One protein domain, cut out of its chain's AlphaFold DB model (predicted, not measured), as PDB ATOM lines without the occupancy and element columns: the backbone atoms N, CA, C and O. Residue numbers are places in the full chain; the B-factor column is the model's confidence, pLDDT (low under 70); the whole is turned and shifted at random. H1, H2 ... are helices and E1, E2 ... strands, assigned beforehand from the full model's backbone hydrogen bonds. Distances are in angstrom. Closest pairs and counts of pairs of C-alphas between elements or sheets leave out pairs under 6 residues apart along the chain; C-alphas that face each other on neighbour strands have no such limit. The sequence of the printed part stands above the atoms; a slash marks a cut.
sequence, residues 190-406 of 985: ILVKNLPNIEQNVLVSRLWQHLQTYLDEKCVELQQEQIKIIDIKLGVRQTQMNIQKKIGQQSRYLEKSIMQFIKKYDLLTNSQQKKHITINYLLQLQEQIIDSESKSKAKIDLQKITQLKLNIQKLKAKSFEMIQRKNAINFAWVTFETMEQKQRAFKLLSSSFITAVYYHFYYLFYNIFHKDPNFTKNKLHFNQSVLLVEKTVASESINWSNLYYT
ATOM      1  N   ILE A 190     -29.843   8.999 -44.200       92.44
ATOM      2  CA  ILE A 190     -29.312   8.804 -42.836       92.44
ATOM      3  C   ILE A 190     -29.293   7.319 -42.462       92.44
ATOM      4  O   ILE A 190     -30.038   6.515 -43.021       92.44
ATOM      5  N   LEU A 191     -28.431   6.951 -41.513       91.25
ATOM      6  CA  LEU A 191     -28.353   5.594 -40.976       91.25
ATOM      7  C   LEU A 191     -29.031   5.538 -39.605       91.25
ATOM      8  O   LEU A 191     -28.590   6.214 -38.681       91.25
ATOM      9  N   VAL A 192     -30.034   4.678 -39.464       89.81
ATOM     10  CA  VAL A 192     -30.711   4.370 -38.199       89.81
ATOM     11  C   VAL A 192     -30.248   3.000 -37.704       89.81
ATOM     12  O   VAL A 192     -30.206   2.030 -38.467       89.81
ATOM     13  N   LYS A 193     -29.863   2.914 -36.430       87.56
ATOM     14  CA  LYS A 193     -29.404   1.688 -35.763       87.56
ATOM     15  C   LYS A 193     -30.282   1.331 -34.569       87.56
ATOM     16  O   LYS A 193     -31.014   2.177 -34.071       87.56
ATOM     17  N   ASN A 194     -30.096   0.105 -34.072       83.38
ATOM     18  CA  ASN A 194     -30.748  -0.419 -32.865       83.38
ATOM     19  C   ASN A 194     -32.274  -0.544 -33.017       83.38
ATOM     20  O   ASN A 194     -33.052  -0.083 -32.185       83.38
ATOM     21  N   LEU A 195     -32.686  -1.147 -34.133       86.62
ATOM     22  CA  LEU A 195     -34.089  -1.411 -34.432       86.62
ATOM     23  C   LEU A 195     -34.611  -2.592 -33.586       86.62
ATOM     24  O   LEU A 195     -33.832  -3.490 -33.247       86.62
ATOM     25  N   PRO A 196     -35.915  -2.617 -33.277       84.25
ATOM     26  CA  PRO A 196     -36.542  -3.670 -32.490       84.25
ATOM     27  C   PRO A 196     -36.663  -4.975 -33.289       84.25
ATOM     28  O   PRO A 196     -36.717  -4.989 -34.520       84.25
ATOM     29  N   ASN A 197     -36.735  -6.098 -32.571       83.81
ATOM     30  CA  ASN A 197     -36.836  -7.431 -33.166       83.81
ATOM     31  C   ASN A 197     -38.287  -7.768 -33.558       83.81
ATOM     32  O   ASN A 197     -39.002  -8.455 -32.826       83.81
ATOM     33  N   ILE A 198     -38.715  -7.263 -34.714       83.81
ATOM     34  CA  ILE A 198     -40.061  -7.442 -35.284       83.81
ATOM     35  C   ILE A 198     -39.935  -8.118 -36.659       83.81
ATOM     36  O   ILE A 198     -38.842  -8.221 -37.222       83.81
ATOM     37  N   GLU A 199     -41.042  -8.624 -37.193       83.44
ATOM     38  CA  GLU A 199     -41.139  -9.115 -38.570       83.44
ATOM     39  C   GLU A 199     -40.737  -8.040 -39.584       83.44
ATOM     40  O   GLU A 199     -41.084  -6.865 -39.446       83.44
ATOM     41  N   GLN A 200     -40.010  -8.443 -40.628       81.75
ATOM     42  CA  GLN A 200     -39.354  -7.508 -41.540       81.75
ATOM     43  C   GLN A 200     -40.349  -6.633 -42.321       81.75
ATOM     44  O   GLN A 200     -40.117  -5.433 -42.468       81.75
ATOM     45  N   ASN A 201     -41.460  -7.215 -42.783       75.94
ATOM     46  CA  ASN A 201     -42.478  -6.505 -43.566       75.94
ATOM     47  C   ASN A 201     -43.214  -5.443 -42.730       75.94
ATOM     48  O   ASN A 201     -43.550  -4.376 -43.240       75.94
ATOM     49  N   VAL A 202     -43.406  -5.707 -41.436       84.12
ATOM     50  CA  VAL A 202     -44.054  -4.791 -40.484       84.12
ATOM     51  C   VAL A 202     -43.067  -3.749 -39.945       84.12
ATOM     52  O   VAL A 202     -43.446  -2.629 -39.609       84.12
ATOM     53  N   LEU A 203     -41.779  -4.091 -39.866       87.06
ATOM     54  CA  LEU A 203     -40.750  -3.194 -39.347       87.06
ATOM     55  C   LEU A 203     -40.622  -1.921 -40.190       87.06
ATOM     56  O   LEU A 203     -40.529  -0.836 -39.625       87.06
ATOM     57  N   VAL A 204     -40.631  -2.044 -41.523       87.19
ATOM     58  CA  VAL A 204     -40.510  -0.887 -42.429       87.19
ATOM     59  C   VAL A 204     -41.697   0.056 -42.275       87.19
ATOM     60  O   VAL A 204     -41.491   1.258 -42.133       87.19
ATOM     61  N   SER A 205     -42.921  -0.482 -42.252       86.88
ATOM     62  CA  SER A 205     -44.146   0.318 -42.160       86.88
ATOM     63  C   SER A 205     -44.231   1.079 -40.842       86.88
ATOM     64  O   SER A 205     -44.408   2.296 -40.840       86.88
ATOM     65  N   ARG A 206     -44.009   0.383 -39.721       88.00
ATOM     66  CA  ARG A 206     -44.034   0.991 -38.387       88.00
ATOM     67  C   ARG A 206     -42.909   2.004 -38.196       88.00
ATOM     68  O   ARG A 206     -43.143   3.050 -37.599       88.00
ATOM     69  N   LEU A 207     -41.704   1.717 -38.696       89.12
ATOM     70  CA  LEU A 207     -40.576   2.648 -38.602       89.12
ATOM     71  C   LEU A 207     -40.848   3.915 -39.411       89.12
ATOM     72  O   LEU A 207     -40.560   5.010 -38.936       89.12
ATOM     73  N   TRP A 208     -41.412   3.766 -40.612       90.62
ATOM     74  CA  TRP A 208     -41.810   4.900 -41.435       90.62
ATOM     75  C   TRP A 208     -42.812   5.781 -40.704       90.62
ATOM     76  O   TRP A 208     -42.576   6.975 -40.568       90.62
ATOM     77  N   GLN A 209     -43.905   5.186 -40.219       88.56
ATOM     78  CA  GLN A 209     -44.961   5.913 -39.522       88.56
ATOM     79  C   GLN A 209     -44.403   6.647 -38.300       88.56
ATOM     80  O   GLN A 209     -44.600   7.844 -38.167       88.56
ATOM     81  N   HIS A 210     -43.614   5.960 -37.470       88.12
ATOM     82  CA  HIS A 210     -43.006   6.558 -36.284       88.12
ATOM     83  C   HIS A 210     -42.102   7.757 -36.612       88.12
ATOM     84  O   HIS A 210     -42.218   8.807 -35.982       88.12
ATOM     85  N   LEU A 211     -41.207   7.618 -37.598       89.56
ATOM     86  CA  LEU A 211     -40.298   8.699 -37.979       89.56
ATOM     87  C   LEU A 211     -41.038   9.870 -38.629       89.56
ATOM     88  O   LEU A 211     -40.704  11.014 -38.337       89.56
ATOM     89  N   GLN A 212     -42.018   9.594 -39.492       90.44
ATOM     90  CA  GLN A 212     -42.786  10.628 -40.178       90.44
ATOM     91  C   GLN A 212     -43.628  11.427 -39.178       90.44
ATOM     92  O   GLN A 212     -43.481  12.640 -39.124       90.44
ATOM     93  N   THR A 213     -44.390  10.758 -38.301       88.94
ATOM     94  CA  THR A 213     -45.194  11.421 -37.261       88.94
ATOM     95  C   THR A 213     -44.337  12.312 -36.364       88.94
ATOM     96  O   THR A 213     -44.672  13.473 -36.158       88.94
ATOM     97  N   TYR A 214     -43.184  11.820 -35.898       87.25
ATOM     98  CA  TYR A 214     -42.288  12.624 -35.065       87.25
ATOM     99  C   TYR A 214     -41.715  13.843 -35.808       87.25
ATOM    100  O   TYR A 214     -41.592  14.928 -35.236       87.25
ATOM    101  N   LEU A 215     -41.321  13.676 -37.074       89.12
ATOM    102  CA  LEU A 215     -40.802  14.785 -37.873       89.12
ATOM    103  C   LEU A 215     -41.890  15.821 -38.160       89.12
ATOM    104  O   LEU A 215     -41.596  17.012 -38.074       89.12
ATOM    105  N   ASP A 216     -43.115  15.388 -38.448       88.81
ATOM    106  CA  ASP A 216     -44.248  16.268 -38.728       88.81
ATOM    107  C   ASP A 216     -44.634  17.074 -37.482       88.81
ATOM    108  O   ASP A 216     -44.689  18.300 -37.557       88.81
ATOM    109  N   GLU A 217     -44.770  16.428 -36.316       88.06
ATOM    110  CA  GLU A 217     -45.015  17.099 -35.028       88.06
ATOM    111  C   GLU A 217     -43.967  18.188 -34.750       88.06
ATOM    112  O   GLU A 217     -44.306  19.326 -34.425       88.06
ATOM    113  N   LYS A 218     -42.677  17.881 -34.950       85.31
ATOM    114  CA  LYS A 218     -41.596  18.859 -34.740       85.31
ATOM    115  C   LYS A 218     -41.533  19.952 -35.795       85.31
ATOM    116  O   LYS A 218     -41.113  21.061 -35.474       85.31
ATOM    117  N   CYS A 219     -41.915  19.673 -37.037       86.81
ATOM    118  CA  CYS A 219     -41.999  20.713 -38.061       86.81
ATOM    119  C   CYS A 219     -43.141  21.688 -37.757       86.81
ATOM    120  O   CYS A 219     -42.942  22.890 -37.918       86.81
ATOM    121  N   VAL A 220     -44.271  21.191 -37.244       89.62
ATOM    122  CA  VAL A 220     -45.391  22.020 -36.776       89.62
ATOM    123  C   VAL A 220     -44.975  22.871 -35.573       89.62
ATOM    124  O   VAL A 220     -45.154  24.085 -35.613       89.62
ATOM    125  N   GLU A 221     -44.336  22.281 -34.554       87.12
ATOM    126  CA  GLU A 221     -43.822  23.027 -33.390       87.12
ATOM    127  C   GLU A 221     -42.829  24.138 -33.778       87.12
ATOM    128  O   GLU A 221     -42.809  25.199 -33.160       87.12
ATOM    129  N   LEU A 222     -41.983  23.897 -34.786       86.12
ATOM    130  CA  LEU A 222     -40.949  24.837 -35.226       86.12
ATOM    131  C   LEU A 222     -41.402  25.781 -36.355       86.12
ATOM    132  O   LEU A 222     -40.579  26.578 -36.806       86.12
ATOM    133  N   GLN A 223     -42.654  25.684 -36.824       84.19
ATOM    134  CA  GLN A 223     -43.194  26.425 -37.977       84.19
ATOM    135  C   GLN A 223     -42.322  26.304 -39.240       84.19
ATOM    136  O   GLN A 223     -41.985  27.288 -39.895       84.19
ATOM    137  N   GLN A 224     -41.908  25.085 -39.581       87.25
ATOM    138  CA  GLN A 224     -41.073  24.823 -40.754       87.25
ATOM    139  C   GLN A 224     -41.760  23.879 -41.739       87.25
ATOM    140  O   GLN A 224     -42.594  23.065 -41.356       87.25
ATOM    141  N   GLU A 225     -41.333  23.920 -43.005       87.31
ATOM    142  CA  GLU A 225     -41.789  22.978 -44.034       87.31
ATOM    143  C   GLU A 225     -41.597  21.519 -43.602       87.31
ATOM    144  O   GLU A 225     -40.570  21.172 -42.989       87.31
ATOM    145  N   GLN A 226     -42.572  20.685 -43.977       88.94
ATOM    146  CA  GLN A 226     -42.596  19.253 -43.701       88.94
ATOM    147  C   GLN A 226     -41.391  18.540 -44.325       88.94
ATOM    148  O   GLN A 226     -40.918  18.868 -45.415       88.94
ATOM    149  N   ILE A 227     -40.888  17.534 -43.615       90.69
ATOM    150  CA  ILE A 227     -39.774  16.704 -44.070       90.69
ATOM    151  C   ILE A 227     -40.355  15.427 -44.674       90.69
ATOM    152  O   ILE A 227     -40.934  14.614 -43.954       90.69
ATOM    153  N   LYS A 228     -40.165  15.213 -45.981       90.94
ATOM    154  CA  LYS A 228     -40.696  14.037 -46.679       90.94
ATOM    155  C   LYS A 228     -39.669  12.904 -46.712       90.94
ATOM    156  O   LYS A 228     -38.567  13.042 -47.254       90.94
ATOM    157  N   ILE A 229     -40.033  11.753 -46.145       92.19
ATOM    158  CA  ILE A 229     -39.289  10.500 -46.326       92.19
ATOM    159  C   ILE A 229     -39.688   9.892 -47.679       92.19
ATOM    160  O   ILE A 229     -40.867   9.833 -48.015       92.19
ATOM    161  N   ILE A 230     -38.706   9.446 -48.464       90.69
ATOM    162  CA  ILE A 230     -38.911   8.851 -49.797       90.69
ATOM    163  C   ILE A 230     -38.683   7.342 -49.803       90.69
ATOM    164  O   ILE A 230     -39.327   6.608 -50.556       90.69
ATOM    165  N   ASP A 231     -37.746   6.850 -48.994       90.44
ATOM    166  CA  ASP A 231     -37.436   5.424 -48.969       90.44
ATOM    167  C   ASP A 231     -36.861   4.995 -47.621       90.44
ATOM    168  O   ASP A 231     -36.112   5.738 -46.982       90.44
ATOM    169  N   ILE A 232     -37.164   3.760 -47.221       91.69
ATOM    170  CA  ILE A 232     -36.559   3.098 -46.067       91.69
ATOM    171  C   ILE A 232     -36.101   1.711 -46.505       91.69
ATOM    172  O   ILE A 232     -36.904   0.811 -46.753       91.69
ATOM    173  N   LYS A 233     -34.781   1.515 -46.554       91.12
ATOM    174  CA  LYS A 233     -34.170   0.220 -46.875       91.12
ATOM    175  C   LYS A 233     -33.568  -0.411 -45.629       91.12
ATOM    176  O   LYS A 233     -32.817   0.226 -44.896       91.12
ATOM    177  N   LEU A 234     -33.867  -1.687 -45.401       89.44
ATOM    178  CA  LEU A 234     -33.343  -2.449 -44.268       89.44
ATOM    179  C   LEU A 234     -32.032  -3.158 -44.607       89.44
ATOM    180  O   LEU A 234     -31.800  -3.609 -45.729       89.44
ATOM    181  N   GLY A 235     -31.186  -3.337 -43.596       86.31
ATOM    182  CA  GLY A 235     -30.061  -4.258 -43.679       86.31
ATOM    183  C   GLY A 235     -30.551  -5.700 -43.657       86.31
ATOM    184  O   GLY A 235     -31.020  -6.178 -42.623       86.31
ATOM    185  N   VAL A 236     -30.304  -6.442 -44.736       81.62
ATOM    186  CA  VAL A 236     -30.627  -7.878 -44.856       81.62
ATOM    187  C   VAL A 236     -29.494  -8.789 -44.359       81.62
ATOM    188  O   VAL A 236     -28.327  -8.586 -44.704       81.62
ATOM    189  N   ARG A 237     -29.827  -9.829 -43.573       82.00
ATOM    190  CA  ARG A 237     -28.850 -10.756 -42.964       82.00
ATOM    191  C   ARG A 237     -28.001 -11.482 -44.008       82.00
ATOM    192  O   ARG A 237     -28.454 -11.830 -45.098       82.00
ATOM    193  N   GLN A 238     -26.759 -11.811 -43.643       82.38
ATOM    194  CA  GLN A 238     -25.853 -12.548 -44.537       82.38
ATOM    195  C   GLN A 238     -26.389 -13.938 -44.920       82.38
ATOM    196  O   GLN A 238     -26.145 -14.404 -46.033       82.38
ATOM    197  N   THR A 239     -27.136 -14.597 -44.034       82.75
ATOM    198  CA  THR A 239     -27.805 -15.879 -44.311       82.75
ATOM    199  C   THR A 239     -28.853 -15.746 -45.416       82.75
ATOM    200  O   THR A 239     -28.816 -16.516 -46.376       82.75
ATOM    201  N   GLN A 240     -29.706 -14.720 -45.338       82.44
ATOM    202  CA  GLN A 240     -30.706 -14.390 -46.357       82.44
ATOM    203  C   GLN A 240     -30.030 -14.055 -47.698       82.44
ATOM    204  O   GLN A 240     -30.361 -14.641 -48.728       82.44
ATOM    205  N   MET A 241     -28.993 -13.208 -47.683       83.19
ATOM    206  CA  MET A 241     -28.208 -12.904 -48.887       83.19
ATOM    207  C   MET A 241     -27.572 -14.155 -49.512       83.19
ATOM    208  O   MET A 241     -27.530 -14.283 -50.735       83.19
ATOM    209  N   ASN A 242     -27.063 -15.088 -48.702       86.62
ATOM    210  CA  ASN A 242     -26.475 -16.337 -49.190       86.62
ATOM    211  C   ASN A 242     -27.517 -17.253 -49.843       86.62
ATOM    212  O   ASN A 242     -27.209 -17.872 -50.860       86.62
ATOM    213  N   ILE A 243     -28.733 -17.330 -49.297       85.88
ATOM    214  CA  ILE A 243     -29.829 -18.092 -49.907       85.88
ATOM    215  C   ILE A 243     -30.206 -17.486 -51.259       85.88
ATOM    216  O   ILE A 243     -30.215 -18.202 -52.256       85.88
ATOM    217  N   GLN A 244     -30.386 -16.166 -51.325       83.12
ATOM    218  CA  GLN A 244     -30.680 -15.457 -52.575       83.12
ATOM    219  C   GLN A 244     -29.588 -15.671 -53.641       83.12
ATOM    220  O   GLN A 244     -29.873 -15.903 -54.815       83.12
ATOM    221  N   LYS A 245     -28.312 -15.693 -53.231       85.81
ATOM    222  CA  LYS A 245     -27.196 -16.054 -54.123       85.81
ATOM    223  C   LYS A 245     -27.273 -17.498 -54.613       85.81
ATOM    224  O   LYS A 245     -27.017 -17.737 -55.792       85.81
ATOM    225  N   LYS A 246     -27.584 -18.455 -53.730       87.62
ATOM    226  CA  LYS A 246     -27.732 -19.874 -54.096       87.62
ATOM    227  C   LYS A 246     -28.865 -20.064 -55.100       87.62
ATOM    228  O   LYS A 246     -28.645 -20.746 -56.096       87.62
ATOM    229  N   ILE A 247     -30.004 -19.396 -54.894       85.50
ATOM    230  CA  ILE A 247     -31.127 -19.377 -55.845       85.50
ATOM    231  C   ILE A 247     -30.627 -18.911 -57.215       85.50
ATOM    232  O   ILE A 247     -30.722 -19.650 -58.189       85.50
ATOM    233  N   GLY A 248     -29.991 -17.739 -57.300       84.75
ATOM    234  CA  GLY A 248     -29.509 -17.225 -58.584       84.75
ATOM    235  C   GLY A 248     -28.435 -18.091 -59.260       84.75
ATOM    236  O   GLY A 248     -28.407 -18.184 -60.490       84.75
ATOM    237  N   GLN A 249     -27.562 -18.753 -58.489       86.62
ATOM    238  CA  GLN A 249     -26.568 -19.702 -59.010       86.62
ATOM    239  C   GLN A 249     -27.219 -20.972 -59.563       86.62
ATOM    240  O   GLN A 249     -26.913 -21.362 -60.691       86.62
ATOM    241  N   GLN A 250     -28.129 -21.587 -58.805       87.12
ATOM    242  CA  GLN A 250     -28.847 -22.783 -59.239       87.12
ATOM    243  C   GLN A 250     -29.739 -22.487 -60.441       87.12
ATOM    244  O   GLN A 250     -29.707 -23.247 -61.400       87.12
ATOM    245  N   SER A 251     -30.425 -21.342 -60.477       84.19
ATOM    246  CA  SER A 251     -31.222 -20.933 -61.641       84.19
ATOM    247  C   SER A 251     -30.378 -20.767 -62.909       84.19
ATOM    248  O   SER A 251     -30.858 -21.011 -64.011       84.19
ATOM    249  N   ARG A 252     -29.106 -20.355 -62.796       82.50
ATOM    250  CA  ARG A 252     -28.184 -20.319 -63.950       82.50
ATOM    251  C   ARG A 252     -27.727 -21.696 -64.379       82.50
ATOM    252  O   ARG A 252     -27.540 -21.922 -65.570       82.50
ATOM    253  N   TYR A 253     -27.464 -22.569 -63.415       85.12
ATOM    254  CA  TYR A 253     -27.086 -23.942 -63.704       85.12
ATOM    255  C   TYR A 253     -28.240 -24.677 -64.391       85.12
ATOM    256  O   TYR A 253     -28.022 -25.240 -65.454       85.12
ATOM    257  N   LEU A 254     -29.467 -24.523 -63.882       84.50
ATOM    258  CA  LEU A 254     -30.694 -25.037 -64.487       84.50
ATOM    259  C   LEU A 254     -30.829 -24.607 -65.953       84.50
ATOM    260  O   LEU A 254     -31.013 -25.451 -66.816       84.50
ATOM    261  N   GLU A 255     -30.673 -23.317 -66.260       79.94
ATOM    262  CA  GLU A 255     -30.735 -22.844 -67.651       79.94
ATOM    263  C   GLU A 255     -29.650 -23.445 -68.539       79.94
ATOM    264  O   GLU A 255     -29.924 -23.807 -69.677       79.94
ATOM    265  N   LYS A 256     -28.418 -23.561 -68.036       82.75
ATOM    266  CA  LYS A 256     -27.343 -24.209 -68.793       82.75
ATOM    267  C   LYS A 256     -27.669 -25.672 -69.064       82.75
ATOM    268  O   LYS A 256     -27.452 -26.112 -70.185       82.75
ATOM    269  N   SER A 257     -28.196 -26.389 -68.075       82.12
ATOM    270  CA  SER A 257     -28.617 -27.781 -68.220       82.12
ATOM    271  C   SER A 257     -29.768 -27.919 -69.216       82.12
ATOM    272  O   SER A 257     -29.696 -28.785 -70.077       82.12
ATOM    273  N   ILE A 258     -30.766 -27.029 -69.180       82.00
ATOM    274  CA  ILE A 258     -31.865 -27.001 -70.162       82.00
ATOM    275  C   ILE A 258     -31.326 -26.735 -71.574       82.00
ATOM    276  O   ILE A 258     -31.659 -27.460 -72.504       82.00
ATOM    277  N   MET A 259     -30.448 -25.745 -71.747       78.44
ATOM    278  CA  MET A 259     -29.860 -25.440 -73.059       78.44
ATOM    279  C   MET A 259     -28.962 -26.570 -73.579       78.44
ATOM    280  O   MET A 259     -28.941 -26.831 -74.778       78.44
ATOM    281  N   GLN A 260     -28.213 -27.238 -72.698       82.25
ATOM    282  CA  GLN A 260     -27.410 -28.413 -73.051       82.25
ATOM    283  C   GLN A 260     -28.289 -29.594 -73.450       82.25
ATOM    284  O   GLN A 260     -27.963 -30.269 -74.419       82.25
ATOM    285  N   PHE A 261     -29.391 -29.812 -72.733       82.81
ATOM    286  CA  PHE A 261     -30.370 -30.844 -73.049       82.81
ATOM    287  C   PHE A 261     -30.970 -30.615 -74.437       82.81
ATOM    288  O   PHE A 261     -30.892 -31.497 -75.282       82.81
ATOM    289  N   ILE A 262     -31.455 -29.401 -74.715       78.50
ATOM    290  CA  ILE A 262     -32.009 -29.048 -76.029       78.50
ATOM    291  C   ILE A 262     -30.956 -29.231 -77.115       78.50
ATOM    292  O   ILE A 262     -31.190 -29.952 -78.068       78.50
ATOM    293  N   LYS A 263     -29.749 -28.679 -76.952       79.81
ATOM    294  CA  LYS A 263     -28.697 -28.817 -77.971       79.81
ATOM    295  C   LYS A 263     -28.319 -30.278 -78.263       79.81
ATOM    296  O   LYS A 263     -27.859 -30.575 -79.359       79.81
ATOM    297  N   LYS A 264     -28.422 -31.158 -77.268       81.38
ATOM    298  CA  LYS A 264     -28.020 -32.564 -77.374       81.38
ATOM    299  C   LYS A 264     -29.116 -33.449 -77.973       81.38
ATOM    300  O   LYS A 264     -28.772 -34.449 -78.589       81.38
ATOM    301  N   TYR A 265     -30.389 -33.101 -77.776       77.81
ATOM    302  CA  TYR A 265     -31.528 -33.974 -78.089       77.81
ATOM    303  C   TYR A 265     -32.556 -33.371 -79.064       77.81
ATOM    304  O   TYR A 265     -33.375 -34.108 -79.598       77.81
ATOM    305  N   ASP A 266     -32.520 -32.065 -79.332       71.56
ATOM    306  CA  ASP A 266     -33.362 -31.393 -80.333       71.56
ATOM    307  C   ASP A 266     -32.623 -31.380 -81.684       71.56
ATOM    308  O   ASP A 266     -31.812 -30.493 -81.960       71.56
ATOM    309  N   LEU A 267     -32.839 -32.425 -82.491       61.47
ATOM    310  CA  LEU A 267     -32.215 -32.600 -83.813       61.47
ATOM    311  C   LEU A 267     -33.060 -32.030 -84.970       61.47
ATOM    312  O   LEU A 267     -32.568 -31.966 -86.092       61.47
ATOM    313  N   LEU A 268     -34.311 -31.612 -84.721       55.41
ATOM    314  CA  LEU A 268     -35.313 -31.363 -85.772       55.41
ATOM    315  C   LEU A 268     -35.817 -29.915 -85.889       55.41
ATOM    316  O   LEU A 268     -36.554 -29.625 -86.828       55.41
ATOM    317  N   THR A 269     -35.419 -28.976 -85.021       48.41
ATOM    318  CA  THR A 269     -35.888 -27.582 -85.144       48.41
ATOM    319  C   THR A 269     -34.776 -26.535 -85.243       48.41
ATOM    320  O   THR A 269     -33.943 -26.392 -84.347       48.41
ATOM    321  N   ASN A 270     -34.817 -25.731 -86.320       45.62
ATOM    322  CA  ASN A 270     -34.032 -24.502 -86.477       45.62
ATOM    323  C   ASN A 270     -34.259 -23.596 -85.254       45.62
ATOM    324  O   ASN A 270     -35.333 -23.040 -85.014       45.62
ATOM    325  N   SER A 271     -33.222 -23.499 -84.436       44.19
ATOM    326  CA  SER A 271     -33.240 -23.017 -83.058       44.19
ATOM    327  C   SER A 271     -33.214 -21.488 -82.973       44.19
ATOM    328  O   SER A 271     -32.260 -20.898 -82.469       44.19
ATOM    329  N   GLN A 272     -34.271 -20.821 -83.453       43.34
ATOM    330  CA  GLN A 272     -34.394 -19.358 -83.331       43.34
ATOM    331  C   GLN A 272     -35.681 -18.842 -82.667       43.34
ATOM    332  O   GLN A 272     -35.711 -17.681 -82.265       43.34
ATOM    333  N   GLN A 273     -36.715 -19.662 -82.438       45.41
ATOM    334  CA  GLN A 273     -37.984 -19.155 -81.888       45.41
ATOM    335  C   GLN A 273     -38.648 -20.075 -80.854       45.41
ATOM    336  O   GLN A 273     -39.718 -20.607 -81.109       45.41
ATOM    337  N   LYS A 274     -38.090 -20.231 -79.643       49.31
ATOM    338  CA  LYS A 274     -38.884 -20.711 -78.486       49.31
ATOM    339  C   LYS A 274     -38.481 -19.967 -77.213       49.31
ATOM    340  O   LYS A 274     -37.368 -20.125 -76.719       49.31
ATOM    341  N   LYS A 275     -39.376 -19.108 -76.704       52.12
ATOM    342  CA  LYS A 275     -39.108 -18.220 -75.553       52.12
ATOM    343  C   LYS A 275     -39.513 -18.766 -74.182       52.12
ATOM    344  O   LYS A 275     -39.077 -18.194 -73.193       52.12
ATOM    345  N   HIS A 276     -40.199 -19.905 -74.082       54.06
ATOM    346  CA  HIS A 276     -40.448 -20.572 -72.797       54.06
ATOM    347  C   HIS A 276     -40.418 -22.086 -72.950       54.06
ATOM    348  O   HIS A 276     -41.311 -22.683 -73.538       54.06
ATOM    349  N   ILE A 277     -39.371 -22.709 -72.418       62.69
ATOM    350  CA  ILE A 277     -39.248 -24.165 -72.365       62.69
ATOM    351  C   ILE A 277     -39.890 -24.638 -71.061       62.69
ATOM    352  O   ILE A 277     -39.327 -24.469 -69.976       62.69
ATOM    353  N   THR A 278     -41.091 -25.204 -71.157       66.31
ATOM    354  CA  THR A 278     -41.750 -25.872 -70.032       66.31
ATOM    355  C   THR A 278     -41.143 -27.259 -69.809       66.31
ATOM    356  O   THR A 278     -40.555 -27.850 -70.711       66.31
ATOM    357  N   ILE A 279     -41.283 -27.810 -68.596       70.38
ATOM    358  CA  ILE A 279     -40.883 -29.207 -68.338       70.38
ATOM    359  C   ILE A 279     -41.649 -30.153 -69.270       70.38
ATOM    360  O   ILE A 279     -41.066 -31.108 -69.765       70.38
ATOM    361  N   ASN A 280     -42.909 -29.836 -69.572       67.62
ATOM    362  CA  ASN A 280     -43.743 -30.616 -70.483       67.62
ATOM    363  C   ASN A 280     -43.173 -30.637 -71.906       67.62
ATOM    364  O   ASN A 280     -43.176 -31.683 -72.535       67.62
ATOM    365  N   TYR A 281     -42.593 -29.530 -72.381       71.94
ATOM    366  CA  TYR A 281     -41.878 -29.517 -73.660       71.94
ATOM    367  C   TYR A 281     -40.626 -30.406 -73.638       71.94
ATOM    368  O   TYR A 281     -40.335 -31.105 -74.603       71.94
ATOM    369  N   LEU A 282     -39.881 -30.419 -72.529       74.75
ATOM    370  CA  LEU A 282     -38.717 -31.300 -72.386       74.75
ATOM    371  C   LEU A 282     -39.114 -32.783 -72.299       74.75
ATOM    372  O   LEU A 282     -38.376 -33.631 -72.793       74.75
ATOM    373  N   LEU A 283     -40.272 -33.082 -71.699       75.81
ATOM    374  CA  LEU A 283     -40.876 -34.418 -71.692       75.81
ATOM    375  C   LEU A 283     -41.294 -34.839 -73.107       75.81
ATOM    376  O   LEU A 283     -40.936 -35.929 -73.535       75.81
ATOM    377  N   GLN A 284     -41.938 -33.949 -73.867       73.12
ATOM    378  CA  GLN A 284     -42.289 -34.193 -75.273       73.12
ATOM    379  C   GLN A 284     -41.051 -34.468 -76.136       73.12
ATOM    380  O   GLN A 284     -41.038 -35.419 -76.911       73.12
ATOM    381  N   LEU A 285     -39.975 -33.690 -75.964       70.44
ATOM    382  CA  LEU A 285     -38.705 -33.948 -76.653       70.44
ATOM    383  C   LEU A 285     -38.108 -35.308 -76.278       70.44
ATOM    384  O   LEU A 285     -37.543 -35.977 -77.133       70.44
ATOM    385  N   GLN A 286     -38.228 -35.734 -75.018       77.75
ATOM    386  CA  GLN A 286     -37.767 -37.054 -74.588       77.75
ATOM    387  C   GLN A 286     -38.588 -38.185 -75.233       77.75
ATOM    388  O   GLN A 286     -38.032 -39.229 -75.577       77.75
ATOM    389  N   GLU A 287     -39.902 -38.005 -75.378       77.38
ATOM    390  CA  GLU A 287     -40.794 -38.992 -75.994       77.38
ATOM    391  C   GLU A 287     -40.509 -39.186 -77.487       77.38
ATOM    392  O   GLU A 287     -40.583 -40.316 -77.964       77.38
ATOM    393  N   GLN A 288     -40.090 -38.121 -78.180       73.94
ATOM    394  CA  GLN A 288     -39.729 -38.123 -79.603       73.94
ATOM    395  C   GLN A 288     -38.391 -38.819 -79.924       73.94
ATOM    396  O   GLN A 288     -38.084 -39.041 -81.094       73.94
ATOM    397  N   ILE A 289     -37.582 -39.180 -78.921       76.56
ATOM    398  CA  ILE A 289     -36.312 -39.891 -79.138       76.56
ATOM    399  C   ILE A 289     -36.597 -41.373 -79.421       76.56
ATOM    400  O   ILE A 289     -37.100 -42.090 -78.553       76.56
ATOM    401  N   ILE A 290     -36.231 -41.826 -80.625       73.12
ATOM    402  CA  ILE A 290     -36.418 -43.211 -81.095       73.12
ATOM    403  C   ILE A 290     -35.360 -44.156 -80.490       73.12
ATOM    404  O   ILE A 290     -35.683 -45.275 -80.100       73.12
ATOM    405  N   ASP A 291     -34.106 -43.704 -80.356       80.50
ATOM    406  CA  ASP A 291     -33.004 -44.514 -79.815       80.50
ATOM    407  C   ASP A 291     -33.142 -44.770 -78.300       80.50
ATOM    408  O   ASP A 291     -33.192 -43.834 -77.494       80.50
ATOM    409  N   SER A 292     -33.156 -46.048 -77.901       77.12
ATOM    410  CA  SER A 292     -33.356 -46.467 -76.506       77.12
ATOM    411  C   SER A 292     -32.227 -46.001 -75.574       77.12
ATOM    412  O   SER A 292     -32.492 -45.569 -74.443       77.12
ATOM    413  N   GLU A 293     -30.978 -45.990 -76.054       82.00
ATOM    414  CA  GLU A 293     -29.820 -45.592 -75.255       82.00
ATOM    415  C   GLU A 293     -29.838 -44.076 -75.009       82.00
ATOM    416  O   GLU A 293     -29.724 -43.611 -73.868       82.00
ATOM    417  N   SER A 294     -30.075 -43.284 -76.056       77.75
ATOM    418  CA  SER A 294     -30.223 -41.829 -75.964       77.75
ATOM    419  C   SER A 294     -31.445 -41.409 -75.148       77.75
ATOM    420  O   SER A 294     -31.345 -40.455 -74.371       77.75
ATOM    421  N   LYS A 295     -32.562 -42.145 -75.239       83.44
ATOM    422  CA  LYS A 295     -33.779 -41.920 -74.440       83.44
ATOM    423  C   LYS A 295     -33.538 -42.161 -72.950       83.44
ATOM    424  O   LYS A 295     -33.995 -41.372 -72.119       83.44
ATOM    425  N   SER A 296     -32.764 -43.191 -72.592       80.69
ATOM    426  CA  SER A 296     -32.371 -43.452 -71.199       80.69
ATOM    427  C   SER A 296     -31.479 -42.334 -70.631       80.69
ATOM    428  O   SER A 296     -31.738 -41.816 -69.540       80.69
ATOM    429  N   LYS A 297     -30.492 -41.865 -71.409       84.75
ATOM    430  CA  LYS A 297     -29.618 -40.736 -71.044       84.75
ATOM    431  C   LYS A 297     -30.409 -39.428 -70.921       84.75
ATOM    432  O   LYS A 297     -30.193 -38.679 -69.968       84.75
ATOM    433  N   ALA A 298     -31.356 -39.179 -71.828       81.94
ATOM    434  CA  ALA A 298     -32.257 -38.030 -71.764       81.94
ATOM    435  C   ALA A 298     -33.142 -38.077 -70.509       81.94
ATOM    436  O   ALA A 298     -33.272 -37.066 -69.824       81.94
ATOM    437  N   LYS A 299     -33.668 -39.246 -70.119       86.69
ATOM    438  CA  LYS A 299     -34.421 -39.406 -68.862       86.69
ATOM    439  C   LYS A 299     -33.591 -39.000 -67.638       86.69
ATOM    440  O   LYS A 299     -34.081 -38.256 -66.791       86.69
ATOM    441  N   ILE A 300     -32.332 -39.438 -67.561       86.38
ATOM    442  CA  ILE A 300     -31.413 -39.091 -66.462       86.38
ATOM    443  C   ILE A 300     -31.120 -37.583 -66.445       86.38
ATOM    444  O   ILE A 300     -31.161 -36.943 -65.391       86.38
ATOM    445  N   ASP A 301     -30.824 -36.990 -67.603       84.81
ATOM    446  CA  ASP A 301     -30.534 -35.557 -67.698       84.81
ATOM    447  C   ASP A 301     -31.782 -34.701 -67.396       84.81
ATOM    448  O   ASP A 301     -31.673 -33.670 -66.723       84.81
ATOM    449  N   LEU A 302     -32.978 -35.164 -67.776       87.94
ATOM    450  CA  LEU A 302     -34.249 -34.541 -67.412       87.94
ATOM    451  C   LEU A 302     -34.530 -34.646 -65.907       87.94
ATOM    452  O   LEU A 302     -34.916 -33.651 -65.294       87.94
ATOM    453  N   GLN A 303     -34.274 -35.801 -65.283       88.44
ATOM    454  CA  GLN A 303     -34.383 -35.980 -63.829       88.44
ATOM    455  C   GLN A 303     -33.469 -35.014 -63.061       88.44
ATOM    456  O   GLN A 303     -33.882 -34.420 -62.064       88.44
ATOM    457  N   LYS A 304     -32.243 -34.773 -63.547       87.94
ATOM    458  CA  LYS A 304     -31.362 -33.747 -62.962       87.94
ATOM    459  C   LYS A 304     -31.985 -32.352 -63.067       87.94
ATOM    460  O   LYS A 304     -31.945 -31.589 -62.101       87.94
ATOM    461  N   ILE A 305     -32.580 -32.004 -64.214       87.38
ATOM    462  CA  ILE A 305     -33.253 -30.710 -64.435       87.38
ATOM    463  C   ILE A 305     -34.463 -30.545 -63.499       87.38
ATOM    464  O   ILE A 305     -34.607 -29.491 -62.871       87.38
ATOM    465  N   THR A 306     -35.312 -31.567 -63.353       86.69
ATOM    466  CA  THR A 306     -36.484 -31.514 -62.462       86.69
ATOM    467  C   THR A 306     -36.066 -31.404 -60.996       86.69
ATOM    468  O   THR A 306     -36.577 -30.538 -60.280       86.69
ATOM    469  N   GLN A 307     -35.064 -32.173 -60.561       89.44
ATOM    470  CA  GLN A 307     -34.524 -32.101 -59.201       89.44
ATOM    471  C   GLN A 307     -33.920 -30.722 -58.889       89.44
ATOM    472  O   GLN A 307     -34.137 -30.170 -57.805       89.44
ATOM    473  N   LEU A 308     -33.207 -30.112 -59.842       87.81
ATOM    474  CA  LEU A 308     -32.704 -28.741 -59.709       87.81
ATOM    475  C   LEU A 308     -33.837 -27.722 -59.548       87.81
ATOM    476  O   LEU A 308     -33.731 -26.831 -58.702       87.81
ATOM    477  N   LYS A 309     -34.925 -27.849 -60.319       88.25
ATOM    478  CA  LYS A 309     -36.091 -26.959 -60.208       88.25
ATOM    479  C   LYS A 309     -36.767 -27.081 -58.838       88.25
ATOM    480  O   LYS A 309     -37.052 -26.055 -58.219       88.25
ATOM    481  N   LEU A 310     -36.945 -28.305 -58.334       88.56
ATOM    482  CA  LEU A 310     -37.487 -28.560 -56.994       88.56
ATOM    483  C   LEU A 310     -36.601 -27.951 -55.898       88.56
ATOM    484  O   LEU A 310     -37.095 -27.298 -54.981       88.56
ATOM    485  N   ASN A 311     -35.278 -28.097 -56.009       91.25
ATOM    486  CA  ASN A 311     -34.337 -27.495 -55.063       91.25
ATOM    487  C   ASN A 311     -34.430 -25.960 -55.047       91.25
ATOM    488  O   ASN A 311     -34.401 -25.356 -53.972       91.25
ATOM    489  N   ILE A 312     -34.598 -25.325 -56.212       87.44
ATOM    490  CA  ILE A 312     -34.812 -23.873 -56.307       87.44
ATOM    491  C   ILE A 312     -36.116 -23.466 -55.610       87.44
ATOM    492  O   ILE A 312     -36.110 -22.497 -54.853       87.44
ATOM    493  N   GLN A 313     -37.213 -24.203 -55.815       87.75
ATOM    494  CA  GLN A 313     -38.490 -23.938 -55.137       87.75
ATOM    495  C   GLN A 313     -38.361 -24.058 -53.612       87.75
ATOM    496  O   GLN A 313     -38.774 -23.147 -52.897       87.75
ATOM    497  N   LYS A 314     -37.687 -25.103 -53.111       90.75
ATOM    498  CA  LYS A 314     -37.392 -25.263 -51.674       90.75
ATOM    499  C   LYS A 314     -36.595 -24.083 -51.110       90.75
ATOM    500  O   LYS A 314     -36.896 -23.586 -50.027       90.75
ATOM    501  N   LEU A 315     -35.584 -23.599 -51.837       88.25
ATOM    502  CA  LEU A 315     -34.815 -22.423 -51.415       88.25
ATOM    503  C   LEU A 315     -35.652 -21.136 -51.417       88.25
ATOM    504  O   LEU A 315     -35.452 -20.303 -50.533       88.25
ATOM    505  N   LYS A 316     -36.571 -20.971 -52.377       86.00
ATOM    506  CA  LYS A 316     -37.500 -19.832 -52.424       86.00
ATOM    507  C   LYS A 316     -38.455 -19.841 -51.232       86.00
ATOM    508  O   LYS A 316     -38.525 -18.828 -50.540       86.00
ATOM    509  N   ALA A 317     -39.074 -20.983 -50.926       86.44
ATOM    510  CA  ALA A 317     -39.920 -21.147 -49.739       86.44
ATOM    511  C   ALA A 317     -39.152 -20.799 -48.453       86.44
ATOM    512  O   ALA A 317     -39.564 -19.937 -47.682       86.44
ATOM    513  N   LYS A 318     -37.935 -21.338 -48.302       87.94
ATOM    514  CA  LYS A 318     -37.049 -21.006 -47.177       87.94
ATOM    515  C   LYS A 318     -36.708 -19.513 -47.098       87.94
ATOM    516  O   LYS A 318     -36.547 -18.975 -46.006       87.94
ATOM    517  N   SER A 319     -36.537 -18.842 -48.237       84.81
ATOM    518  CA  SER A 319     -36.266 -17.400 -48.265       84.81
ATOM    519  C   SER A 319     -37.475 -16.570 -47.831       84.81
ATOM    520  O   SER A 319     -37.289 -15.578 -47.132       84.81
ATOM    521  N   PHE A 320     -38.683 -17.012 -48.186       82.06
ATOM    522  CA  PHE A 320     -39.943 -16.380 -47.816       82.06
ATOM    523  C   PHE A 320     -40.229 -16.531 -46.316       82.06
ATOM    524  O   PHE A 320     -40.430 -15.532 -45.630       82.06
ATOM    525  N   GLU A 321     -40.084 -17.743 -45.765       83.44
ATOM    526  CA  GLU A 321     -40.192 -17.974 -44.316       83.44
ATOM    527  C   GLU A 321     -39.232 -17.086 -43.513       83.44
ATOM    528  O   GLU A 321     -39.564 -16.584 -42.442       83.44
ATOM    529  N   MET A 322     -38.014 -16.872 -44.019       79.12
ATOM    530  CA  MET A 322     -37.052 -16.001 -43.350       79.12
ATOM    531  C   MET A 322     -37.470 -14.534 -43.327       79.12
ATOM    532  O   MET A 322     -36.951 -13.825 -42.478       79.12
ATOM    533  N   ILE A 323     -38.323 -14.057 -44.232       74.62
ATOM    534  CA  ILE A 323     -38.816 -12.669 -44.232       74.62
ATOM    535  C   ILE A 323     -39.928 -12.502 -43.186       74.62
ATOM    536  O   ILE A 323     -39.975 -11.481 -42.498       74.62
ATOM    537  N   GLN A 324     -40.763 -13.531 -43.023       77.44
ATOM    538  CA  GLN A 324     -41.870 -13.547 -42.065       77.44
ATOM    539  C   GLN A 324     -41.415 -13.732 -40.611       77.44
ATOM    540  O   GLN A 324     -42.077 -13.276 -39.689       77.44
ATOM    541  N   ARG A 325     -40.261 -14.362 -40.364       76.94
ATOM    542  CA  ARG A 325     -39.748 -14.536 -38.994       76.94
ATOM    543  C   ARG A 325     -39.279 -13.212 -38.377       76.94
ATOM    544  O   ARG A 325     -38.651 -12.385 -39.043       76.94
ATOM    545  N   LYS A 326     -39.473 -13.068 -37.056       72.56
ATOM    546  CA  LYS A 326     -38.827 -12.017 -36.248       72.56
ATOM    547  C   LYS A 326     -37.315 -12.102 -36.426       72.56
ATOM    548  O   LYS A 326     -36.683 -13.096 -36.059       72.56
ATOM    549  N   ASN A 327     -36.736 -11.059 -37.003       67.62
ATOM    550  CA  ASN A 327     -35.309 -10.986 -37.251       67.62
ATOM    551  C   ASN A 327     -34.749  -9.733 -36.599       67.62
ATOM    552  O   ASN A 327     -35.155  -8.625 -36.935       67.62
ATOM    553  N   ALA A 328     -33.732  -9.901 -35.748       70.50
ATOM    554  CA  ALA A 328     -32.943  -8.777 -35.256       70.50
ATOM    555  C   ALA A 328     -32.132  -8.195 -36.428       70.50
ATOM    556  O   ALA A 328     -31.022  -8.656 -36.736       70.50
ATOM    557  N   ILE A 329     -32.772  -7.283 -37.157       81.56
ATOM    558  CA  ILE A 329     -32.211  -6.397 -38.168       81.56
ATOM    559  C   ILE A 329     -31.791  -5.142 -37.422       81.56
ATOM    560  O   ILE A 329     -32.614  -4.515 -36.783       81.56
ATOM    561  N   ASN A 330     -30.520  -4.753 -37.509       82.62
ATOM    562  CA  ASN A 330     -29.997  -3.678 -36.658       82.62
ATOM    563  C   ASN A 330     -29.768  -2.358 -37.407       82.62
ATOM    564  O   ASN A 330     -29.276  -1.416 -36.790       82.62
ATOM    565  N   PHE A 331     -30.042  -2.301 -38.715       89.50
ATOM    566  CA  PHE A 331     -29.706  -1.165 -39.579       89.50
ATOM    567  C   PHE A 331     -30.847  -0.851 -40.549       89.50
ATOM    568  O   PHE A 331     -31.341  -1.761 -41.217       89.50
ATOM    569  N   ALA A 332     -31.195   0.429 -40.665       91.75
ATOM    570  CA  ALA A 332     -32.077   0.975 -41.691       91.75
ATOM    571  C   ALA A 332     -31.457   2.237 -42.301       91.75
ATOM    572  O   ALA A 332     -30.838   3.039 -41.600       91.75
ATOM    573  N   TRP A 333     -31.624   2.410 -43.605       94.00
ATOM    574  CA  TRP A 333     -31.248   3.610 -44.345       94.00
ATOM    575  C   TRP A 333     -32.514   4.357 -44.729       94.00
ATOM    576  O   TRP A 333     -33.343   3.803 -45.445       94.00
ATOM    577  N   VAL A 334     -32.645   5.587 -44.238       94.25
ATOM    578  CA  VAL A 334     -33.813   6.448 -44.464       94.25
ATOM    579  C   VAL A 334     -33.400   7.564 -45.415       94.25
ATOM    580  O   VAL A 334     -32.473   8.315 -45.101       94.25
ATOM    581  N   THR A 335     -34.035   7.632 -46.580       93.81
ATOM    582  CA  THR A 335     -33.754   8.604 -47.644       93.81
ATOM    583  C   THR A 335     -34.819   9.693 -47.653       93.81
ATOM    584  O   THR A 335     -36.008   9.388 -47.581       93.81
ATOM    585  N   PHE A 336     -34.384  10.945 -47.758       93.88
ATOM    586  CA  PHE A 336     -35.236  12.135 -47.798       93.88
ATOM    587  C   PHE A 336     -35.291  12.738 -49.200       93.88
ATOM    588  O   PHE A 336     -34.457  12.419 -50.050       93.88
ATOM    589  N   GLU A 337     -36.249  13.636 -49.423       91.50
ATOM    590  CA  GLU A 337     -36.446  14.286 -50.720       91.50
ATOM    591  C   GLU A 337     -35.313  15.218 -51.116       91.50
ATOM    592  O   GLU A 337     -34.827  15.128 -52.240       91.50
ATOM    593  N   THR A 338     -34.841  16.056 -50.197       91.56
ATOM    594  CA  THR A 338     -33.754  17.002 -50.472       91.56
ATOM    595  C   THR A 338     -32.608  16.846 -49.477       91.56
ATOM    596  O   THR A 338     -32.751  16.318 -48.365       91.56
ATOM    597  N   MET A 339     -31.428  17.328 -49.866       88.88
ATOM    598  CA  MET A 339     -30.259  17.335 -48.988       88.88
ATOM    599  C   MET A 339     -30.480  18.242 -47.766       88.88
ATOM    600  O   MET A 339     -29.992  17.940 -46.673       88.88
ATOM    601  N   GLU A 340     -31.243  19.324 -47.925       88.44
ATOM    602  CA  GLU A 340     -31.687  20.192 -46.833       88.44
ATOM    603  C   GLU A 340     -32.600  19.475 -45.838       88.44
ATOM    604  O   GLU A 340     -32.313  19.485 -44.635       88.44
ATOM    605  N   GLN A 341     -33.641  18.795 -46.326       91.56
ATOM    606  CA  GLN A 341     -34.547  18.018 -45.481       91.56
ATOM    607  C   GLN A 341     -33.777  16.972 -44.669       91.56
ATOM    608  O   GLN A 341     -33.933  16.892 -43.451       91.56
ATOM    609  N   LYS A 342     -32.835  16.256 -45.298       91.25
ATOM    610  CA  LYS A 342     -31.938  15.323 -44.602       91.25
ATOM    611  C   LYS A 342     -31.126  15.996 -43.495       91.25
ATOM    612  O   LYS A 342     -30.933  15.416 -42.424       91.25
ATOM    613  N   GLN A 343     -30.590  17.193 -43.737       87.94
ATOM    614  CA  GLN A 343     -29.803  17.923 -42.737       87.94
ATOM    615  C   GLN A 343     -30.660  18.380 -41.553       87.94
ATOM    616  O   GLN A 343     -30.202  18.286 -40.411       87.94
ATOM    617  N   ARG A 344     -31.880  18.862 -41.816       88.75
ATOM    618  CA  ARG A 344     -32.857  19.227 -40.781       88.75
ATOM    619  C   ARG A 344     -33.262  17.995 -39.974       88.75
ATOM    620  O   ARG A 344     -33.085  17.994 -38.758       88.75
ATOM    621  N   ALA A 345     -33.639  16.908 -40.647       88.94
ATOM    622  CA  ALA A 345     -33.970  15.632 -40.019       88.94
ATOM    623  C   ALA A 345     -32.830  15.108 -39.135       88.94
ATOM    624  O   ALA A 345     -33.053  14.728 -37.991       88.94
ATOM    625  N   PHE A 346     -31.578  15.154 -39.612       88.06
ATOM    626  CA  PHE A 346     -30.423  14.725 -38.819       88.06
ATOM    627  C   PHE A 346     -30.241  15.567 -37.547       88.06
ATOM    628  O   PHE A 346     -29.908  15.020 -36.499       88.06
ATOM    629  N   LYS A 347     -30.472  16.884 -37.596       85.44
ATOM    630  CA  LYS A 347     -30.407  17.739 -36.398       85.44
ATOM    631  C   LYS A 347     -31.516  17.410 -35.395       85.44
ATOM    632  O   LYS A 347     -31.229  17.378 -34.202       85.44
ATOM    633  N   LEU A 348     -32.731  17.142 -35.877       84.31
ATOM    634  CA  LEU A 348     -33.896  16.818 -35.043       84.31
ATOM    635  C   LEU A 348     -33.803  15.420 -34.409       84.31
ATOM    636  O   LEU A 348     -34.189  15.242 -33.254       84.31
ATOM    637  N   LEU A 349     -33.266  14.446 -35.150       82.44
ATOM    638  CA  LEU A 349     -33.181  13.041 -34.740       82.44
ATOM    639  C   LEU A 349     -31.864  12.672 -34.031       82.44
ATOM    640  O   LEU A 349     -31.776  11.611 -33.421       82.44
ATOM    641  N   SER A 350     -30.808  13.492 -34.114       77.44
ATOM    642  CA  SER A 350     -29.512  13.152 -33.499       77.44
ATOM    643  C   SER A 350     -29.480  13.424 -31.988       77.44
ATOM    644  O   SER A 350     -29.533  14.568 -31.525       77.44
ATOM    645  N   SER A 351     -29.298  12.361 -31.201       69.19
ATOM    646  CA  SER A 351     -28.973  12.431 -29.772       69.19
ATOM    647  C   SER A 351     -27.468  12.329 -29.528       69.19
ATOM    648  O   SER A 351     -26.725  11.806 -30.364       69.19
ATOM    649  N   SER A 352     -26.991  12.813 -28.373       66.88
ATOM    650  CA  SER A 352     -25.642  12.440 -27.940       66.88
ATOM    651  C   SER A 352     -25.658  10.971 -27.510       66.88
ATOM    652  O   SER A 352     -26.689  10.426 -27.102       66.88
ATOM    653  N   PHE A 353     -24.525  10.285 -27.628       64.31
ATOM    654  CA  PHE A 353     -24.474   8.886 -27.217       64.31
ATOM    655  C   PHE A 353     -24.734   8.694 -25.735       64.31
ATOM    656  O   PHE A 353     -25.349   7.709 -25.360       64.31
ATOM    657  N   ILE A 354     -24.288   9.632 -24.902       64.88
ATOM    658  CA  ILE A 354     -24.503   9.564 -23.458       64.88
ATOM    659  C   ILE A 354     -25.994   9.579 -23.162       64.88
ATOM    660  O   ILE A 354     -26.438   8.770 -22.364       64.88
ATOM    661  N   THR A 355     -26.780  10.415 -23.856       67.50
ATOM    662  CA  THR A 355     -28.242  10.367 -23.713       67.50
ATOM    663  C   THR A 355     -28.780   9.019 -24.176       67.50
ATOM    664  O   THR A 355     -29.588   8.425 -23.478       67.50
ATOM    665  N   ALA A 356     -28.303   8.489 -25.305       67.12
ATOM    666  CA  ALA A 356     -28.745   7.182 -25.793       67.12
ATOM    667  C   ALA A 356     -28.411   6.029 -24.825       67.12
ATOM    668  O   ALA A 356     -29.243   5.151 -24.624       67.12
ATOM    669  N   VAL A 357     -27.223   6.032 -24.213       69.00
ATOM    670  CA  VAL A 357     -26.781   5.033 -23.226       69.00
ATOM    671  C   VAL A 357     -27.504   5.209 -21.901       69.00
ATOM    672  O   VAL A 357     -27.976   4.222 -21.353       69.00
ATOM    673  N   TYR A 358     -27.630   6.443 -21.416       74.19
ATOM    674  CA  TYR A 358     -28.392   6.774 -20.215       74.19
ATOM    675  C   TYR A 358     -29.824   6.266 -20.337       74.19
ATOM    676  O   TYR A 358     -30.258   5.489 -19.497       74.19
ATOM    677  N   TYR A 359     -30.519   6.603 -21.430       67.62
ATOM    678  CA  TYR A 359     -31.857   6.082 -21.679       67.62
ATOM    679  C   TYR A 359     -31.834   4.561 -21.833       67.62
ATOM    680  O   TYR A 359     -32.663   3.890 -21.237       67.62
ATOM    681  N   HIS A 360     -30.867   3.976 -22.545       68.88
ATOM    682  CA  HIS A 360     -30.780   2.521 -22.652       68.88
ATOM    683  C   HIS A 360     -30.713   1.831 -21.281       68.88
ATOM    684  O   HIS A 360     -31.502   0.924 -21.048       68.88
ATOM    685  N   PHE A 361     -29.841   2.279 -20.374       72.00
ATOM    686  CA  PHE A 361     -29.739   1.734 -19.015       72.00
ATOM    687  C   PHE A 361     -30.960   2.060 -18.157       72.00
ATOM    688  O   PHE A 361     -31.476   1.164 -17.498       72.00
ATOM    689  N   TYR A 362     -31.456   3.299 -18.212       71.25
ATOM    690  CA  TYR A 362     -32.668   3.730 -17.518       71.25
ATOM    691  C   TYR A 362     -33.863   2.846 -17.886       71.25
ATOM    692  O   TYR A 362     -34.575   2.383 -17.005       71.25
ATOM    693  N   TYR A 363     -34.046   2.533 -19.172       64.00
ATOM    694  CA  TYR A 363     -35.136   1.677 -19.642       64.00
ATOM    695  C   TYR A 363     -34.890   0.188 -19.423       64.00
ATOM    696  O   TYR A 363     -35.849  -0.556 -19.248       64.00
ATOM    697  N   LEU A 364     -33.634  -0.263 -19.412       68.25
ATOM    698  CA  LEU A 364     -33.302  -1.631 -19.014       68.25
ATOM    699  C   LEU A 364     -33.683  -1.845 -17.543       68.25
ATOM    700  O   LEU A 364     -34.298  -2.856 -17.228       68.25
ATOM    701  N   PHE A 365     -33.431  -0.850 -16.685       67.94
ATOM    702  CA  PHE A 365     -33.921  -0.811 -15.307       67.94
ATOM    703  C   PHE A 365     -35.451  -0.682 -15.244       67.94
ATOM    704  O   PHE A 365     -36.105  -1.486 -14.592       67.94
ATOM    705  N   TYR A 366     -36.055   0.262 -15.968       66.06
ATOM    706  CA  TYR A 366     -37.504   0.492 -15.935       66.06
ATOM    707  C   TYR A 366     -38.308  -0.733 -16.396       66.06
ATOM    708  O   TYR A 366     -39.265  -1.103 -15.732       66.06
ATOM    709  N   ASN A 367     -37.893  -1.430 -17.462       63.69
ATOM    710  CA  ASN A 367     -38.553  -2.660 -17.932       63.69
ATOM    711  C   ASN A 367     -38.427  -3.836 -16.950       63.69
ATOM    712  O   ASN A 367     -39.235  -4.764 -17.015       63.69
ATOM    713  N   ILE A 368     -37.413  -3.833 -16.076       66.88
ATOM    714  CA  ILE A 368     -37.279  -4.827 -15.003       66.88
ATOM    715  C   ILE A 368     -38.305  -4.552 -13.889       66.88
ATOM    716  O   ILE A 368     -38.819  -5.506 -13.311       66.88
ATOM    717  N   PHE A 369     -38.647  -3.284 -13.628       60.72
ATOM    718  CA  PHE A 369     -39.485  -2.879 -12.489       60.72
ATOM    719  C   PHE A 369     -40.940  -2.497 -12.832       60.72
ATOM    720  O   PHE A 369     -41.814  -2.667 -11.989       60.72
ATOM    721  N   HIS A 370     -41.246  -2.050 -14.053       54.66
ATOM    722  CA  HIS A 370     -42.595  -1.673 -14.494       54.66
ATOM    723  C   HIS A 370     -42.892  -2.199 -15.911       54.66
ATOM    724  O   HIS A 370     -42.285  -1.784 -16.898       54.66
ATOM    725  N   LYS A 371     -43.867  -3.113 -16.024       50.41
ATOM    726  CA  LYS A 371     -44.383  -3.663 -17.295       50.41
ATOM    727  C   LYS A 371     -45.572  -2.845 -17.809       50.41
ATOM    728  O   LYS A 371     -46.690  -3.349 -17.836       50.41
ATOM    729  N   ASP A 372     -45.346  -1.602 -18.220       50.50
ATOM    730  CA  ASP A 372     -46.411  -0.802 -18.834       50.50
ATOM    731  C   ASP A 372     -46.259  -0.767 -20.374       50.50
ATOM    732  O   ASP A 372     -45.263  -0.235 -20.880       50.50
ATOM    733  N   PRO A 373     -47.180  -1.366 -21.159       51.78
ATOM    734  CA  PRO A 373     -47.055  -1.465 -22.618       51.78
ATOM    735  C   PRO A 373     -47.280  -0.142 -23.377       51.78
ATOM    736  O   PRO A 373     -46.951  -0.076 -24.563       51.78
ATOM    737  N   ASN A 374     -47.784   0.913 -22.724       47.00
ATOM    738  CA  ASN A 374     -48.224   2.155 -23.381       47.00
ATOM    739  C   ASN A 374     -47.245   3.345 -23.283       47.00
ATOM    740  O   ASN A 374     -47.576   4.462 -23.682       47.00
ATOM    741  N   PHE A 375     -46.011   3.141 -22.810       46.75
ATOM    742  CA  PHE A 375     -45.016   4.217 -22.694       46.75
ATOM    743  C   PHE A 375     -44.314   4.510 -24.042       46.75
ATOM    744  O   PHE A 375     -43.169   4.117 -24.268       46.75
ATOM    745  N   THR A 376     -45.003   5.167 -24.986       47.72
ATOM    746  CA  THR A 376     -44.550   5.329 -26.393       47.72
ATOM    747  C   THR A 376     -44.439   6.774 -26.898       47.72
ATOM    748  O   THR A 376     -44.323   6.986 -28.103       47.72
ATOM    749  N   LYS A 377     -44.421   7.790 -26.022       46.72
ATOM    750  CA  LYS A 377     -44.524   9.199 -26.461       46.72
ATOM    751  C   LYS A 377     -43.218   9.988 -26.668       46.72
ATOM    752  O   LYS A 377     -43.291  11.125 -27.112       46.72
ATOM    753  N   ASN A 378     -42.025   9.434 -26.411       52.28
ATOM    754  CA  ASN A 378     -40.789  10.241 -26.410       52.28
ATOM    755  C   ASN A 378     -39.765   9.933 -27.526       52.28
ATOM    756  O   ASN A 378     -39.220   8.835 -27.619       52.28
ATOM    757  N   LYS A 379     -39.442  10.996 -28.285       53.94
ATOM    758  CA  LYS A 379     -38.234  11.391 -29.060       53.94
ATOM    759  C   LYS A 379     -37.448  10.373 -29.911       53.94
ATOM    760  O   LYS A 379     -37.018  10.726 -31.004       53.94
ATOM    761  N   LEU A 380     -37.147   9.182 -29.396       57.22
ATOM    762  CA  LEU A 380     -36.184   8.210 -29.956       57.22
ATOM    763  C   LEU A 380     -36.623   6.749 -29.743       57.22
ATOM    764  O   LEU A 380     -35.855   5.829 -30.030       57.22
ATOM    765  N   HIS A 381     -37.823   6.541 -29.199       69.31
ATOM    766  CA  HIS A 381     -38.328   5.236 -28.799       69.31
ATOM    767  C   HIS A 381     -39.193   4.607 -29.872       69.31
ATOM    768  O   HIS A 381     -40.279   5.089 -30.173       69.31
ATOM    769  N   PHE A 382     -38.754   3.459 -30.364       73.69
ATOM    770  CA  PHE A 382     -39.508   2.675 -31.321       73.69
ATOM    771  C   PHE A 382     -39.643   1.240 -30.807       73.69
ATOM    772  O   PHE A 382     -38.679   0.478 -30.814       73.69
ATOM    773  N   ASN A 383     -40.836   0.883 -30.315       69.44
ATOM    774  CA  ASN A 383     -41.140  -0.422 -29.707       69.44
ATOM    775  C   ASN A 383     -40.062  -0.887 -28.709       69.44
ATOM    776  O   ASN A 383     -39.431  -1.925 -28.904       69.44
ATOM    777  N   GLN A 384     -39.851  -0.092 -27.652       66.19
ATOM    778  CA  GLN A 384     -38.902  -0.350 -26.555       66.19
ATOM    779  C   GLN A 384     -37.410  -0.333 -26.942       66.19
ATOM    780  O   GLN A 384     -36.560  -0.578 -26.087       66.19
ATOM    781  N   SER A 385     -37.054   0.009 -28.186       70.00
ATOM    782  CA  SER A 385     -35.661   0.254 -28.572       70.00
ATOM    783  C   SER A 385     -35.381   1.747 -28.763       70.00
ATOM    784  O   SER A 385     -36.205   2.494 -29.289       70.00
ATOM    785  N   VAL A 386     -34.197   2.186 -28.320       77.38
ATOM    786  CA  VAL A 386     -33.700   3.552 -28.548       77.38
ATOM    787  C   VAL A 386     -32.992   3.582 -29.896       77.38
ATOM    788  O   VAL A 386     -31.956   2.927 -30.066       77.38
ATOM    789  N   LEU A 387     -33.540   4.331 -30.848       83.00
ATOM    790  CA  LEU A 387     -32.965   4.494 -32.176       83.00
ATOM    791  C   LEU A 387     -31.684   5.331 -32.108       83.00
ATOM    792  O   LEU A 387     -31.649   6.395 -31.497       83.00
ATOM    793  N   LEU A 388     -30.623   4.870 -32.775       83.25
ATOM    794  CA  LEU A 388     -29.365   5.612 -32.870       83.25
ATOM    795  C   LEU A 388     -29.125   6.075 -34.308       83.25
ATOM    796  O   LEU A 388     -28.939   5.254 -35.208       83.25
ATOM    797  N   VAL A 389     -29.120   7.393 -34.509       85.50
ATOM    798  CA  VAL A 389     -29.009   8.022 -35.832       85.50
ATOM    799  C   VAL A 389     -27.587   8.509 -36.096       85.50
ATOM    800  O   VAL A 389     -27.008   9.271 -35.325       85.50
ATOM    801  N   GLU A 390     -27.020   8.091 -37.225       84.75
ATOM    802  CA  GLU A 390     -25.680   8.461 -37.674       84.75
ATOM    803  C   GLU A 390     -25.675   8.957 -39.126       84.75
ATOM    804  O   GLU A 390     -26.544   8.627 -39.939       84.75
ATOM    805  N   LYS A 391     -24.636   9.724 -39.485       83.62
ATOM    806  CA  LYS A 391     -24.362  10.046 -40.890       83.62
ATOM    807  C   LYS A 391     -24.041   8.759 -41.655       83.62
ATOM    808  O   LYS A 391     -23.260   7.927 -41.193       83.62
ATOM    809  N   THR A 392     -24.628   8.611 -42.838       85.25
ATOM    810  CA  THR A 392     -24.404   7.441 -43.693       85.25
ATOM    811  C   THR A 392     -23.118   7.564 -44.519       85.25
ATOM    812  O   THR A 392     -22.521   8.635 -44.648       85.25
ATOM    813  N   VAL A 393     -22.707   6.450 -45.117       83.75
ATOM    814  CA  VAL A 393     -21.636   6.365 -46.119       83.75
ATOM    815  C   VAL A 393     -22.233   6.003 -47.476       83.75
ATOM    816  O   VAL A 393     -23.360   5.516 -47.532       83.75
ATOM    817  N   ALA A 394     -21.494   6.184 -48.574       83.06
ATOM    818  CA  ALA A 394     -21.959   5.754 -49.896       83.06
ATOM    819  C   ALA A 394     -22.318   4.253 -49.900       83.06
ATOM    820  O   ALA A 394     -21.589   3.443 -49.318       83.06
ATOM    821  N   SER A 395     -23.410   3.873 -50.564       84.50
ATOM    822  CA  SER A 395     -23.941   2.495 -50.578       84.50
ATOM    823  C   SER A 395     -22.917   1.460 -51.073       84.50
ATOM    824  O   SER A 395     -22.823   0.351 -50.542       84.50
ATOM    825  N   GLU A 396     -22.071   1.836 -52.032       80.06
ATOM    826  CA  GLU A 396     -20.980   1.007 -52.563       80.06
ATOM    827  C   GLU A 396     -19.861   0.729 -51.559       80.06
ATOM    828  O   GLU A 396     -19.183  -0.294 -51.657       80.06
ATOM    829  N   SER A 397     -19.675   1.617 -50.580       83.50
ATOM    830  CA  SER A 397     -18.657   1.472 -49.539       83.50
ATOM    831  C   SER A 397     -19.079   0.498 -48.431       83.50
ATOM    832  O   SER A 397     -18.261   0.145 -47.576       83.50
ATOM    833  N   ILE A 398     -20.334   0.038 -48.429       86.44
ATOM    834  CA  ILE A 398     -20.871  -0.872 -47.417       86.44
ATOM    835  C   ILE A 398     -20.502  -2.309 -47.774       86.44
ATOM    836  O   ILE A 398     -20.822  -2.824 -48.847       86.44
ATOM    837  N   ASN A 399     -19.864  -3.005 -46.833       86.94
ATOM    838  CA  ASN A 399     -19.695  -4.444 -46.931       86.94
ATOM    839  C   ASN A 399     -20.912  -5.139 -46.314       86.94
ATOM    840  O   ASN A 399     -20.899  -5.517 -45.141       86.94
ATOM    841  N   TRP A 400     -21.951  -5.316 -47.132       83.81
ATOM    842  CA  TRP A 400     -23.236  -5.913 -46.754       83.81
ATOM    843  C   TRP A 400     -23.083  -7.233 -45.991       83.81
ATOM    844  O   TRP A 400     -23.784  -7.477 -45.012       83.81
ATOM    845  N   SER A 401     -22.086  -8.045 -46.359       82.56
ATOM    846  CA  SER A 401     -21.837  -9.329 -45.695       82.56
ATOM    847  C   SER A 401     -21.329  -9.252 -44.261       82.56
ATOM    848  O   SER A 401     -21.444 -10.224 -43.515       82.56
ATOM    849  N   ASN A 402     -20.794  -8.099 -43.861       87.75
ATOM    850  CA  ASN A 402     -20.136  -7.920 -42.576       87.75
ATOM    851  C   ASN A 402     -20.973  -7.132 -41.556       87.75
ATOM    852  O   ASN A 402     -20.523  -6.935 -40.426       87.75
ATOM    853  N   LEU A 403     -22.172  -6.667 -41.922       84.19
ATOM    854  CA  LEU A 403     -22.997  -5.808 -41.064       84.19
ATOM    855  C   LEU A 403     -23.392  -6.479 -39.735       84.19
ATOM    856  O   LEU A 403     -23.452  -5.804 -38.709       84.19
ATOM    857  N   TYR A 404     -23.580  -7.800 -39.749       81.25
ATOM    858  CA  TYR A 404     -24.136  -8.588 -38.637       81.25
ATOM    859  C   TYR A 404     -23.110  -9.093 -37.630       81.25
ATOM    860  O   TYR A 404     -23.486  -9.692 -36.627       81.25
ATOM    861  N   TYR A 405     -21.816  -8.873 -37.865       83.75
ATOM    862  CA  TYR A 405     -20.822  -9.263 -36.874       83.75
ATOM    863  C   TYR A 405     -20.882  -8.323 -35.664       83.75
ATOM    864  O   TYR A 405     -20.753  -7.094 -35.786       83.75
ATOM    865  N   THR A 406     -21.016  -8.911 -34.476       82.38
ATOM    866  CA  THR A 406     -20.982  -8.185 -33.202       82.38
ATOM    867  C   THR A 406     -19.651  -7.451 -33.023       82.38
ATOM    868  O   THR A 406     -18.655  -7.729 -33.703       82.38
TER     869      THR A 406
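This is residues 190 to 406 of the 985 residues of the protein "Transmembrane protein, putative" of Tetrahymena thermophila (strain SB210) (UniProt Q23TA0). A long arm of two helices side by side, H2 and H4, reaches out from a small head, where H1 and H5 cover one face of the four-stranded sheet E2 E3 E1 E4. The short H3 packs along the far part of the arm, and H6 lies at the end of the head away from it. The 217 printed residues include six named helices and four named strands in the order E1 H1 E2 H2 H3 H4 E3 H5 H6 E4; the class is mixed and the sheet is antiparallel. The whole is extended, with a radius of gyration of the C-alphas of 26.4 A, and spans 81 by 41 by 29 A.

E1, residues 190 to 193, is antiparallel to E3, residues 331 to 336, with N 192 and O 332 2.8 A apart, and to E4, residues 388 to 391, with N 193 and O 388 2.8 A apart. H1, residues 200 to 221, is on the sheet at a height of 8.6 A, over E3 and over E2, residues 229 to 234. E2 is antiparallel to E3, with N 230 and O 335 2.8 A apart. H2, residues 238 to 265, touches H4, residues 292 to 324, at a shallow tilt of 20 degrees, opposite ways; their closest C-alphas, of Ile 247 and Ile 312, are 5.8 A apart. H3, residues 279 to 287, forms a helical hairpin with H4, the closest C-alphas being those of Gln 286 and Ala 298, 6.3 A. H1 and H4 touch only at their ends, at Gln 200 and Ile 323, C-alphas 5.8 A apart. H5, residues 339 to 349, is on the same face as H1, giving two layers, helices on one face of a sheet; its height is 8.1 A. H6, residues 353 to 369, touches no helix. E1, H1, E2 and E3, H5 H6, E4 are split strand-helix-strand units, same-way strands with another strand between them; both crossovers are right-handed. Every O i to N i+4 pair is within hydrogen-bond range in H2, H3, H4, H5 and H6, and 16 of 18 in H1.

E1 begins at C-alpha 190 (-29.312, 8.804, -42.836). From first to last C-alpha H1 measures 31.9 A, H2 40.2 A, H4 48.4 A and H6 24.1 A. H4 begins at C-alpha 292 (-33.356, -46.467, -76.506), and E4 ends at C-alpha 391 (-24.362, 10.046, -40.890).

The C-alphas farthest apart, of Gln 223 and Ser 292, are 83.0 A apart. The printed part has no cut. The links H2 to H3 and H6 to E4 are long. The mean pLDDT of the printed part is 79.1; residues under 70 include 267 to 278 and 363 to 381.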